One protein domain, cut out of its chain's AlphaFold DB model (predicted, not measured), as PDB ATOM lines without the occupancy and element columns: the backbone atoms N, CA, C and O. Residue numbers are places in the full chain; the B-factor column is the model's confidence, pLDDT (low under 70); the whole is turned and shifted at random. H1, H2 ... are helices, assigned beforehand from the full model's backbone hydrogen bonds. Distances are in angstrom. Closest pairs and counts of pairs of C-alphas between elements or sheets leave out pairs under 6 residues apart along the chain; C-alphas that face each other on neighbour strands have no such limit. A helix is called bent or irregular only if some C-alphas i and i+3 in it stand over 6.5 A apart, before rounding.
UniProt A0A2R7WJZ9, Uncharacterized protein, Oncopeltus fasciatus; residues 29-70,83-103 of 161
ATOM      1  N   GLU A  29     101.332 118.106 149.458       51.66
ATOM      2  CA  GLU A  29     101.536 119.530 149.729       51.66
ATOM      3  C   GLU A  29     102.547 119.740 150.869       51.66
ATOM      4  O   GLU A  29     103.454 120.559 150.726       51.66
ATOM      5  N   ASP A  30     102.496 118.928 151.932       52.09
ATOM      6  CA  ASP A  30     103.421 119.014 153.076       52.09
ATOM      7  C   ASP A  30     104.849 118.543 152.719       52.09
ATOM      8  O   ASP A  30     105.855 119.082 153.196       52.09
ATOM      9  N   MET A  31     104.966 117.578 151.799       48.53
ATOM     10  CA  MET A  31     106.254 117.091 151.295       48.53
ATOM     11  C   MET A  31     106.912 118.087 150.320       48.53
ATOM     12  O   MET A  31     108.131 118.283 150.375       48.53
ATOM     13  N   LEU A  32     106.123 118.772 149.479       54.84
ATOM     14  CA  LEU A  32     106.608 119.863 148.622       54.84
ATOM     15  C   LEU A  32     107.032 121.090 149.441       54.84
ATOM     16  O   LEU A  32     108.063 121.696 149.139       54.84
ATOM     17  N   ASP A  33     106.280 121.442 150.484       52.91
ATOM     18  CA  ASP A  33     106.567 122.616 151.316       52.91
ATOM     19  C   ASP A  33     107.779 122.382 152.240       52.91
ATOM     20  O   ASP A  33     108.639 123.255 152.399       52.91
ATOM     21  N   THR A  34     107.956 121.149 152.733       52.50
ATOM     22  CA  THR A  34     109.168 120.739 153.466       52.50
ATOM     23  C   THR A  34     110.419 120.769 152.575       52.50
ATOM     24  O   THR A  34     111.479 121.222 153.018       52.50
ATOM     25  N   GLY A  35     110.315 120.350 151.308       49.41
ATOM     26  CA  GLY A  35     111.413 120.448 150.335       49.41
ATOM     27  C   GLY A  35     111.799 121.898 150.023       49.41
ATOM     28  O   GLY A  35     112.984 122.251 150.028       49.41
ATOM     29  N   LYS A  36     110.792 122.764 149.861       51.62
ATOM     30  CA  LYS A  36     110.938 124.207 149.617       51.62
ATOM     31  C   LYS A  36     111.646 124.926 150.770       51.62
ATOM     32  O   LYS A  36     112.478 125.799 150.533       51.62
ATOM     33  N   ALA A  37     111.365 124.527 152.012       47.44
ATOM     34  CA  ALA A  37     111.962 125.108 153.214       47.44
ATOM     35  C   ALA A  37     113.377 124.584 153.545       47.44
ATOM     36  O   ALA A  37     114.128 125.264 154.243       47.44
ATOM     37  N   MET A  38     113.753 123.384 153.084       47.53
ATOM     38  CA  MET A  38     114.997 122.712 153.497       47.53
ATOM     39  C   MET A  38     116.159 122.862 152.505       47.53
ATOM     40  O   MET A  38     117.313 122.873 152.939       47.53
ATOM     41  N   LEU A  39     115.871 122.982 151.205       52.25
ATOM     42  CA  LEU A  39     116.880 123.107 150.141       52.25
ATOM     43  C   LEU A  39     116.778 124.426 149.357       52.25
ATOM     44  O   LEU A  39     117.630 124.701 148.522       52.25
ATOM     45  N   GLY A  40     115.740 125.242 149.590       54.41
ATOM     46  CA  GLY A  40     115.489 126.472 148.825       54.41
ATOM     47  C   GLY A  40     115.115 126.236 147.354       54.41
ATOM     48  O   GLY A  40     114.841 127.186 146.623       54.41
ATOM     49  N   LEU A  41     115.073 124.976 146.917       57.72
ATOM     50  CA  LEU A  41     114.696 124.573 145.574       57.72
ATOM     51  C   LEU A  41     113.184 124.363 145.530       57.72
ATOM     52  O   LEU A  41     112.618 123.558 146.271       57.72
ATOM     53  N   ARG A  42     112.511 125.084 144.633       64.81
ATOM     54  CA  ARG A  42     111.126 124.773 144.281       64.81
ATOM     55  C   ARG A  42     111.164 123.491 143.440       64.81
ATOM     56  O   ARG A  42     111.787 123.477 142.380       64.81
ATOM     57  N   ALA A  43     110.521 122.426 143.920       67.06
ATOM     58  CA  ALA A  43     110.520 121.128 143.242       67.06
ATOM     59  C   ALA A  43     109.948 121.218 141.817       67.06
ATOM     60  O   ALA A  43     110.450 120.565 140.912       67.06
ATOM     61  N   GLU A  44     108.944 122.072 141.590       73.69
ATOM     62  CA  GLU A  44     108.286 122.184 140.283       73.69
ATOM     63  C   GLU A  44     109.248 122.693 139.177       73.69
ATOM     64  O   GLU A  44     109.373 122.006 138.167       73.69
ATOM     65  N   PRO A  45     110.001 123.809 139.331       77.25
ATOM     66  CA  PRO A  45     111.053 124.189 138.383       77.25
ATOM     67  C   PRO A  45     112.155 123.151 138.181       77.25
ATOM     68  O   PRO A  45     112.620 123.002 137.055       77.25
ATOM     69  N   ALA A  46     112.577 122.450 139.239       72.62
ATOM     70  CA  ALA A  46     113.607 121.417 139.126       72.62
ATOM     71  C   ALA A  46     113.116 120.257 138.247       72.62
ATOM     72  O   ALA A  46     113.779 119.886 137.287       72.62
ATOM     73  N   LEU A  47     111.891 119.779 138.480       73.69
ATOM     74  CA  LEU A  47     111.277 118.731 137.664       73.69
ATOM     75  C   LEU A  47     111.080 119.164 136.204       73.69
ATOM     76  O   LEU A  47     111.296 118.368 135.292       73.69
ATOM     77  N   VAL A  48     110.703 120.424 135.959       81.25
ATOM     78  CA  VAL A  48     110.591 120.953 134.591       81.25
ATOM     79  C   VAL A  48     111.961 121.000 133.915       81.25
ATOM     80  O   VAL A  48     112.082 120.546 132.778       81.25
ATOM     81  N   PHE A  49     112.997 121.482 134.605       81.00
ATOM     82  CA  PHE A  49     114.363 121.498 134.076       81.00
ATOM     83  C   PHE A  49     114.831 120.089 133.690       81.00
ATOM     84  O   PHE A  49     115.286 119.868 132.566       81.00
ATOM     85  N   ASP A  50     114.629 119.126 134.585       78.94
ATOM     86  CA  ASP A  50     115.006 117.730 134.382       78.94
ATOM     87  C   ASP A  50     114.250 117.114 133.199       78.94
ATOM     88  O   ASP A  50     114.847 116.436 132.360       78.94
ATOM     89  N   SER A  51     112.950 117.406 133.081       83.94
ATOM     90  CA  SER A  51     112.122 116.922 131.974       83.94
ATOM     91  C   SER A  51     112.610 117.435 130.614       83.94
ATOM     92  O   SER A  51     112.726 116.652 129.670       83.94
ATOM     93  N   VAL A  52     112.968 118.721 130.519       89.12
ATOM     94  CA  VAL A  52     113.482 119.331 129.284       89.12
ATOM     95  C   VAL A  52     114.854 118.766 128.938       89.12
ATOM     96  O   VAL A  52     115.118 118.465 127.775       89.12
ATOM     97  N   TYR A  53     115.717 118.578 129.938       86.94
ATOM     98  CA  TYR A  53     117.048 118.014 129.744       86.94
ATOM     99  C   TYR A  53     116.987 116.585 129.190       86.94
ATOM    100  O   TYR A  53     117.597 116.284 128.160       86.94
ATOM    101  N   VAL A  54     116.207 115.711 129.833       86.31
ATOM    102  CA  VAL A  54     116.028 114.320 129.395       86.31
ATOM    103  C   VAL A  54     115.389 114.266 128.004       86.31
ATOM    104  O   VAL A  54     115.847 113.495 127.156       86.31
ATOM    105  N   PHE A  55     114.395 115.118 127.733       91.44
ATOM    106  CA  PHE A  55     113.775 115.230 126.414       91.44
ATOM    107  C   PHE A  55     114.790 115.625 125.334       91.44
ATOM    108  O   PHE A  55     114.910 114.923 124.331       91.44
ATOM    109  N   ALA A  56     115.567 116.690 125.548       91.94
ATOM    110  CA  ALA A  56     116.568 117.160 124.590       91.94
ATOM    111  C   ALA A  56     117.646 116.100 124.317       91.94
ATOM    112  O   ALA A  56     118.035 115.878 123.169       91.94
ATOM    113  N   LYS A  57     118.091 115.387 125.358       91.75
ATOM    114  CA  LYS A  57     119.083 114.312 125.226       91.75
ATOM    115  C   LYS A  57     118.513 113.113 124.460       91.75
ATOM    116  O   LYS A  57     119.200 112.554 123.598       91.75
ATOM    117  N   GLY A  58     117.273 112.720 124.751       91.00
ATOM    118  CA  GLY A  58     116.558 111.673 124.016       91.00
ATOM    119  C   GLY A  58     116.371 112.035 122.541       91.00
ATOM    120  O   GLY A  58     116.696 111.234 121.668       91.00
ATOM    121  N   LEU A  59     115.949 113.272 122.268       93.12
ATOM    122  CA  LEU A  59     115.752 113.801 120.919       93.12
ATOM    123  C   LEU A  59     117.055 113.810 120.112       93.12
ATOM    124  O   LEU A  59     117.097 113.252 119.021       93.12
ATOM    125  N   SER A  60     118.139 114.342 120.684       93.31
ATOM    126  CA  SER A  60     119.463 114.348 120.049       93.31
ATOM    127  C   SER A  60     119.974 112.930 119.753       93.31
ATOM    128  O   SER A  60     120.563 112.677 118.702       93.31
ATOM    129  N   SER A  61     119.699 111.973 120.648       92.81
ATOM    130  CA  SER A  61     120.062 110.566 120.435       92.81
ATOM    131  C   SER A  61     119.274 109.947 119.268       92.81
ATOM    132  O   SER A  61     119.848 109.194 118.480       92.81
ATOM    133  N   LEU A  62     117.989 110.286 119.119       92.06
ATOM    134  CA  LEU A  62     117.163 109.848 117.992       92.06
ATOM    135  C   LEU A  62     117.607 110.487 116.669       92.06
ATOM    136  O   LEU A  62     117.775 109.765 115.692       92.06
ATOM    137  N   GLU A  63     117.865 111.798 116.641       91.50
ATOM    138  CA  GLU A  63     118.350 112.497 115.436       91.50
ATOM    139  C   GLU A  63     119.663 111.920 114.907       91.50
ATOM    140  O   GLU A  63     119.900 111.908 113.700       91.50
ATOM    141  N   SER A  64     120.514 111.405 115.799       91.88
ATOM    142  CA  SER A  64     121.778 110.786 115.399       91.88
ATOM    143  C   SER A  64     121.610 109.438 114.684       91.88
ATOM    144  O   SER A  64     122.523 109.008 113.981       91.88
ATOM    145  N   SER A  65     120.468 108.761 114.859       88.75
ATOM    146  CA  SER A  65     120.200 107.446 114.265       88.75
ATOM    147  C   SER A  65     119.157 107.479 113.147       88.75
ATOM    148  O   SER A  65     119.222 106.647 112.244       88.75
ATOM    149  N   HIS A  66     118.205 108.414 113.194       84.81
ATOM    150  CA  HIS A  66     117.095 108.539 112.251       84.81
ATOM    151  C   HIS A  66     116.767 110.012 111.989       84.81
ATOM    152  O   HIS A  66     116.795 110.846 112.889       84.81
ATOM    153  N   ALA A  67     116.377 110.330 110.752       87.12
ATOM    154  CA  ALA A  67     115.871 111.658 110.421       87.12
ATOM    155  C   ALA A  67     114.469 111.855 111.017       87.12
ATOM    156  O   ALA A  67     113.517 111.206 110.579       87.12
ATOM    157  N   LEU A  68     114.351 112.767 111.982       87.94
ATOM    158  CA  LEU A  68     113.076 113.158 112.577       87.94
ATOM    159  C   LEU A  68     112.160 113.835 111.559       87.94
ATOM    160  O   LEU A  68     112.585 114.710 110.800       87.94
ATOM    161  N   ARG A  69     110.876 113.473 111.587       88.25
ATOM    162  CA  ARG A  69     109.845 114.092 110.753       88.25
ATOM    163  C   ARG A  69     108.820 114.784 111.641       88.25
ATOM    164  O   ARG A  69     107.955 114.112 112.207       88.25
ATOM    165  N   PRO A  70     108.876 116.122 111.760       87.19
ATOM    166  CA  PRO A  70     107.819 116.871 112.419       87.19
ATOM    167  C   PRO A  70     106.473 116.553 111.763       87.19
ATOM    168  O   PRO A  70     106.351 116.580 110.537       87.19
ATOM    169  N   ASP A  83     107.175 108.904 114.600       91.81
ATOM    170  CA  ASP A  83     108.483 108.834 115.265       91.81
ATOM    171  C   ASP A  83     108.365 108.836 116.804       91.81
ATOM    172  O   ASP A  83     109.350 108.622 117.513       91.81
ATOM    173  N   GLY A  84     107.151 109.029 117.337       91.31
ATOM    174  CA  GLY A  84     106.866 109.092 118.771       91.31
ATOM    175  C   GLY A  84     107.309 107.847 119.556       91.31
ATOM    176  O   GLY A  84     108.000 108.002 120.566       91.31
ATOM    177  N   PRO A  85     106.990 106.611 119.116       92.19
ATOM    178  CA  PRO A  85     107.444 105.389 119.787       92.19
ATOM    179  C   PRO A  85     108.971 105.257 119.845       92.19
ATOM    180  O   PRO A  85     109.523 104.824 120.858       92.19
ATOM    181  N   SER A  86     109.668 105.659 118.780       92.88
ATOM    182  CA  SER A  86     111.133 105.674 118.747       92.88
ATOM    183  C   SER A  86     111.684 106.692 119.741       92.88
ATOM    184  O   SER A  86     112.545 106.347 120.549       92.88
ATOM    185  N   LEU A  87     111.146 107.916 119.751       91.81
ATOM    186  CA  LEU A  87     111.545 108.957 120.699       91.81
ATOM    187  C   LEU A  87     111.339 108.516 122.151       91.81
ATOM    188  O   LEU A  87     112.238 108.681 122.971       91.81
ATOM    189  N   TYR A  88     110.199 107.895 122.460       90.75
ATOM    190  CA  TYR A  88     109.914 107.346 123.786       90.75
ATOM    191  C   TYR A  88     110.983 106.339 124.235       90.75
ATOM    192  O   TYR A  88     111.459 106.394 125.371       90.75
ATOM    193  N   ASN A  89     111.424 105.456 123.336       91.88
ATOM    194  CA  ASN A  89     112.489 104.501 123.637       91.88
ATOM    195  C   ASN A  89     113.832 105.195 123.912       91.88
ATOM    196  O   ASN A  89     114.536 104.806 124.843       91.88
ATOM    197  N   TYR A  90     114.173 106.239 123.151       91.56
ATOM    198  CA  TYR A  90     115.399 107.011 123.378       91.56
ATOM    199  C   TYR A  90     115.361 107.829 124.671       91.56
ATOM    200  O   TYR A  90     116.378 107.906 125.359       91.56
ATOM    201  N   ILE A  91     114.203 108.386 125.034       89.25
ATOM    202  CA  ILE A  91     113.979 109.067 126.316       89.25
ATOM    203  C   ILE A  91     114.170 108.086 127.482       89.25
ATOM    204  O   ILE A  91     114.910 108.380 128.416       89.25
ATOM    205  N   ASN A  92     113.597 106.883 127.400       87.06
ATOM    206  CA  ASN A  92     113.752 105.856 128.439       87.06
ATOM    207  C   ASN A  92     115.173 105.288 128.548       87.06
ATOM    208  O   ASN A  92     115.536 104.718 129.575       87.06
ATOM    209  N   ALA A  93     115.977 105.418 127.494       87.12
ATOM    210  CA  ALA A  93     117.380 105.021 127.501       87.12
ATOM    211  C   ALA A  93     118.302 106.076 128.139       87.12
ATOM    212  O   ALA A  93     119.508 105.844 128.267       87.12
ATOM    213  N   VAL A  94     117.783 107.245 128.536       84.25
ATOM    214  CA  VAL A  94     118.561 108.254 129.257       84.25
ATOM    215  C   VAL A  94     118.739 107.807 130.710       84.25
ATOM    216  O   VAL A  94     117.847 107.938 131.535       84.25
ATOM    217  N   ILE A  95     119.920 107.264 131.008       64.50
ATOM    218  CA  ILE A  95     120.294 106.743 132.336       64.50
ATOM    219  C   ILE A  95     120.877 107.838 133.246       64.50
ATOM    220  O   ILE A  95     121.143 107.588 134.414       64.50
ATOM    221  N   GLN A  96     121.123 109.054 132.752       59.50
ATOM    222  CA  GLN A  96     121.848 110.038 133.557       59.50
ATOM    223  C   GLN A  96     120.951 110.776 134.557       59.50
ATOM    224  O   GLN A  96     119.862 111.209 134.168       59.50
ATOM    225  N   PRO A  97     121.429 110.995 135.802       53.78
ATOM    226  CA  PRO A  97     120.833 111.986 136.677       53.78
ATOM    227  C   PRO A  97     120.796 113.333 135.974       53.78
ATOM    228  O   PRO A  97     121.796 113.730 135.365       53.78
ATOM    229  N   PRO A  98     119.683 114.065 136.067       55.16
ATOM    230  CA  PRO A  98     119.682 115.439 135.628       55.16
ATOM    231  C   PRO A  98     120.680 116.255 136.473       55.16
ATOM    232  O   PRO A  98     120.874 115.958 137.656       55.16
ATOM    233  N   PRO A  99     121.307 117.299 135.896       56.75
ATOM    234  CA  PRO A  99     122.343 118.097 136.561       56.75
ATOM    235  C   PRO A  99     121.928 118.654 137.931       56.75
ATOM    236  O   PRO A  99     122.765 118.799 138.816       56.75
ATOM    237  N   SER A 100     120.634 118.922 138.118       51.12
ATOM    238  CA  SER A 100     120.023 119.417 139.360       51.12
ATOM    239  C   SER A 100     120.127 118.439 140.544       51.12
ATOM    240  O   SER A 100     120.071 118.864 141.696       51.12
ATOM    241  N   LEU A 101     120.290 117.136 140.275       50.97
ATOM    242  CA  LEU A 101     120.407 116.071 141.277       50.97
ATOM    243  C   LEU A 101     121.845 115.579 141.467       50.97
ATOM    244  O   LEU A 101     122.130 114.883 142.440       50.97
ATOM    245  N   VAL A 102     122.764 115.962 140.577       52.56
ATOM    246  CA  VAL A 102     124.196 115.631 140.691       52.56
ATOM    247  C   VAL A 102     124.819 116.305 141.923       52.56
ATOM    248  O   VAL A 102     125.737 115.761 142.531       52.56
ATOM    249  N   GLU A 103     124.252 117.423 142.384       43.22
ATOM    250  CA  GLU A 103     124.693 118.115 143.603       43.22
ATOM    251  C   GLU A 103     124.349 117.357 144.910       43.22
ATOM    252  O   GLU A 103     124.859 117.700 145.975       43.22
TER     253      GLU A 103
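What this domain is: This is residues 29 to 70 and 83 to 103 of the 161 residues of an uncharacterized protein of Oncopeltus fasciatus (UniProt A0A2R7WJZ9). One long helix, H2, makes the length of a loose rod, with the smaller parts strung along it: H1 is set crosswise at its first end, and H3 packs on its later half, crossing it steeply. After H3 the chain folds back to the small helix H4, near the first half of H2. The printed part has 63 residues, with four named helices in the order H1, H2, H3, H4 and no named strand, and its class is all helix. The whole is loose, with a radius of gyration of the C-alphas of 15.1 A and spans of 45 by 22 by 15 A.

How they stand to each other: H2, residues 43 to 63, is the hub and touches the three other helices. H3, residues 84 to 92, touches H2 at residues 54 to 62 alone, with 15 pairs of C-alphas within 8 A. Their closest C-alphas are those of Gly 58 and Ile 91, 4.3 A apart. The two run opposite ways at a steep tilt of 63 degrees. H1, residues 29 to 39, only just touches H2, with 3 pairs of C-alphas within 8 A and with residue 43 of H2 alone. The closest are the C-alphas of Leu 32 and Ala 43, 6.8 A apart, and the two lines are about perpendicular at 85 degrees. H4, residues 99 to 102, also only just touches H2, at residues 46 to 50 alone, with 3 pairs within 8 A; the closest C-alphas are those of Ala 46 and Ser 100, 6.7 A apart. H1 is apart from H3 and from H4, and H3 and H4 are apart. In H1, H2 and H3 every O i to N i+4 pair is within hydrogen-bond range; H4 is too short for such a pair, and its one O i to N i+3 pair is within range.

Where its parts are: H2 has 21 residues and runs 30.1 A from C-alpha 43 at (110.520, 121.128, 143.242) to C-alpha 63 at (118.350, 112.497, 115.436). H1, 11 residues, begins at C-alpha 29 at (101.536, 119.530, 149.729) and is 15.8 A long. It is neither bent nor irregular, but only just: C-alphas 36 and 39 are 6.1 A apart. H3 has 9 residues and is 12.3 A long. H4 has 4 residues, is 5.2 A long and ends at C-alpha 102 at (124.196, 115.631, 140.691).

The domain as a whole: The two C-alphas farthest apart are those of Asp 30 and Ala 67, 45.0 A. Residues 71 to 82 are not printed, and C-alphas 70 and 83 are 8.6 A apart across this cut, which falls in the link from H2 to H3. The link from H1 to H2 is tight and that from H3 to H4 is short. The mean pLDDT of the printed part is 74.7; residues 29 to 43 and 95 to 103 are under 70.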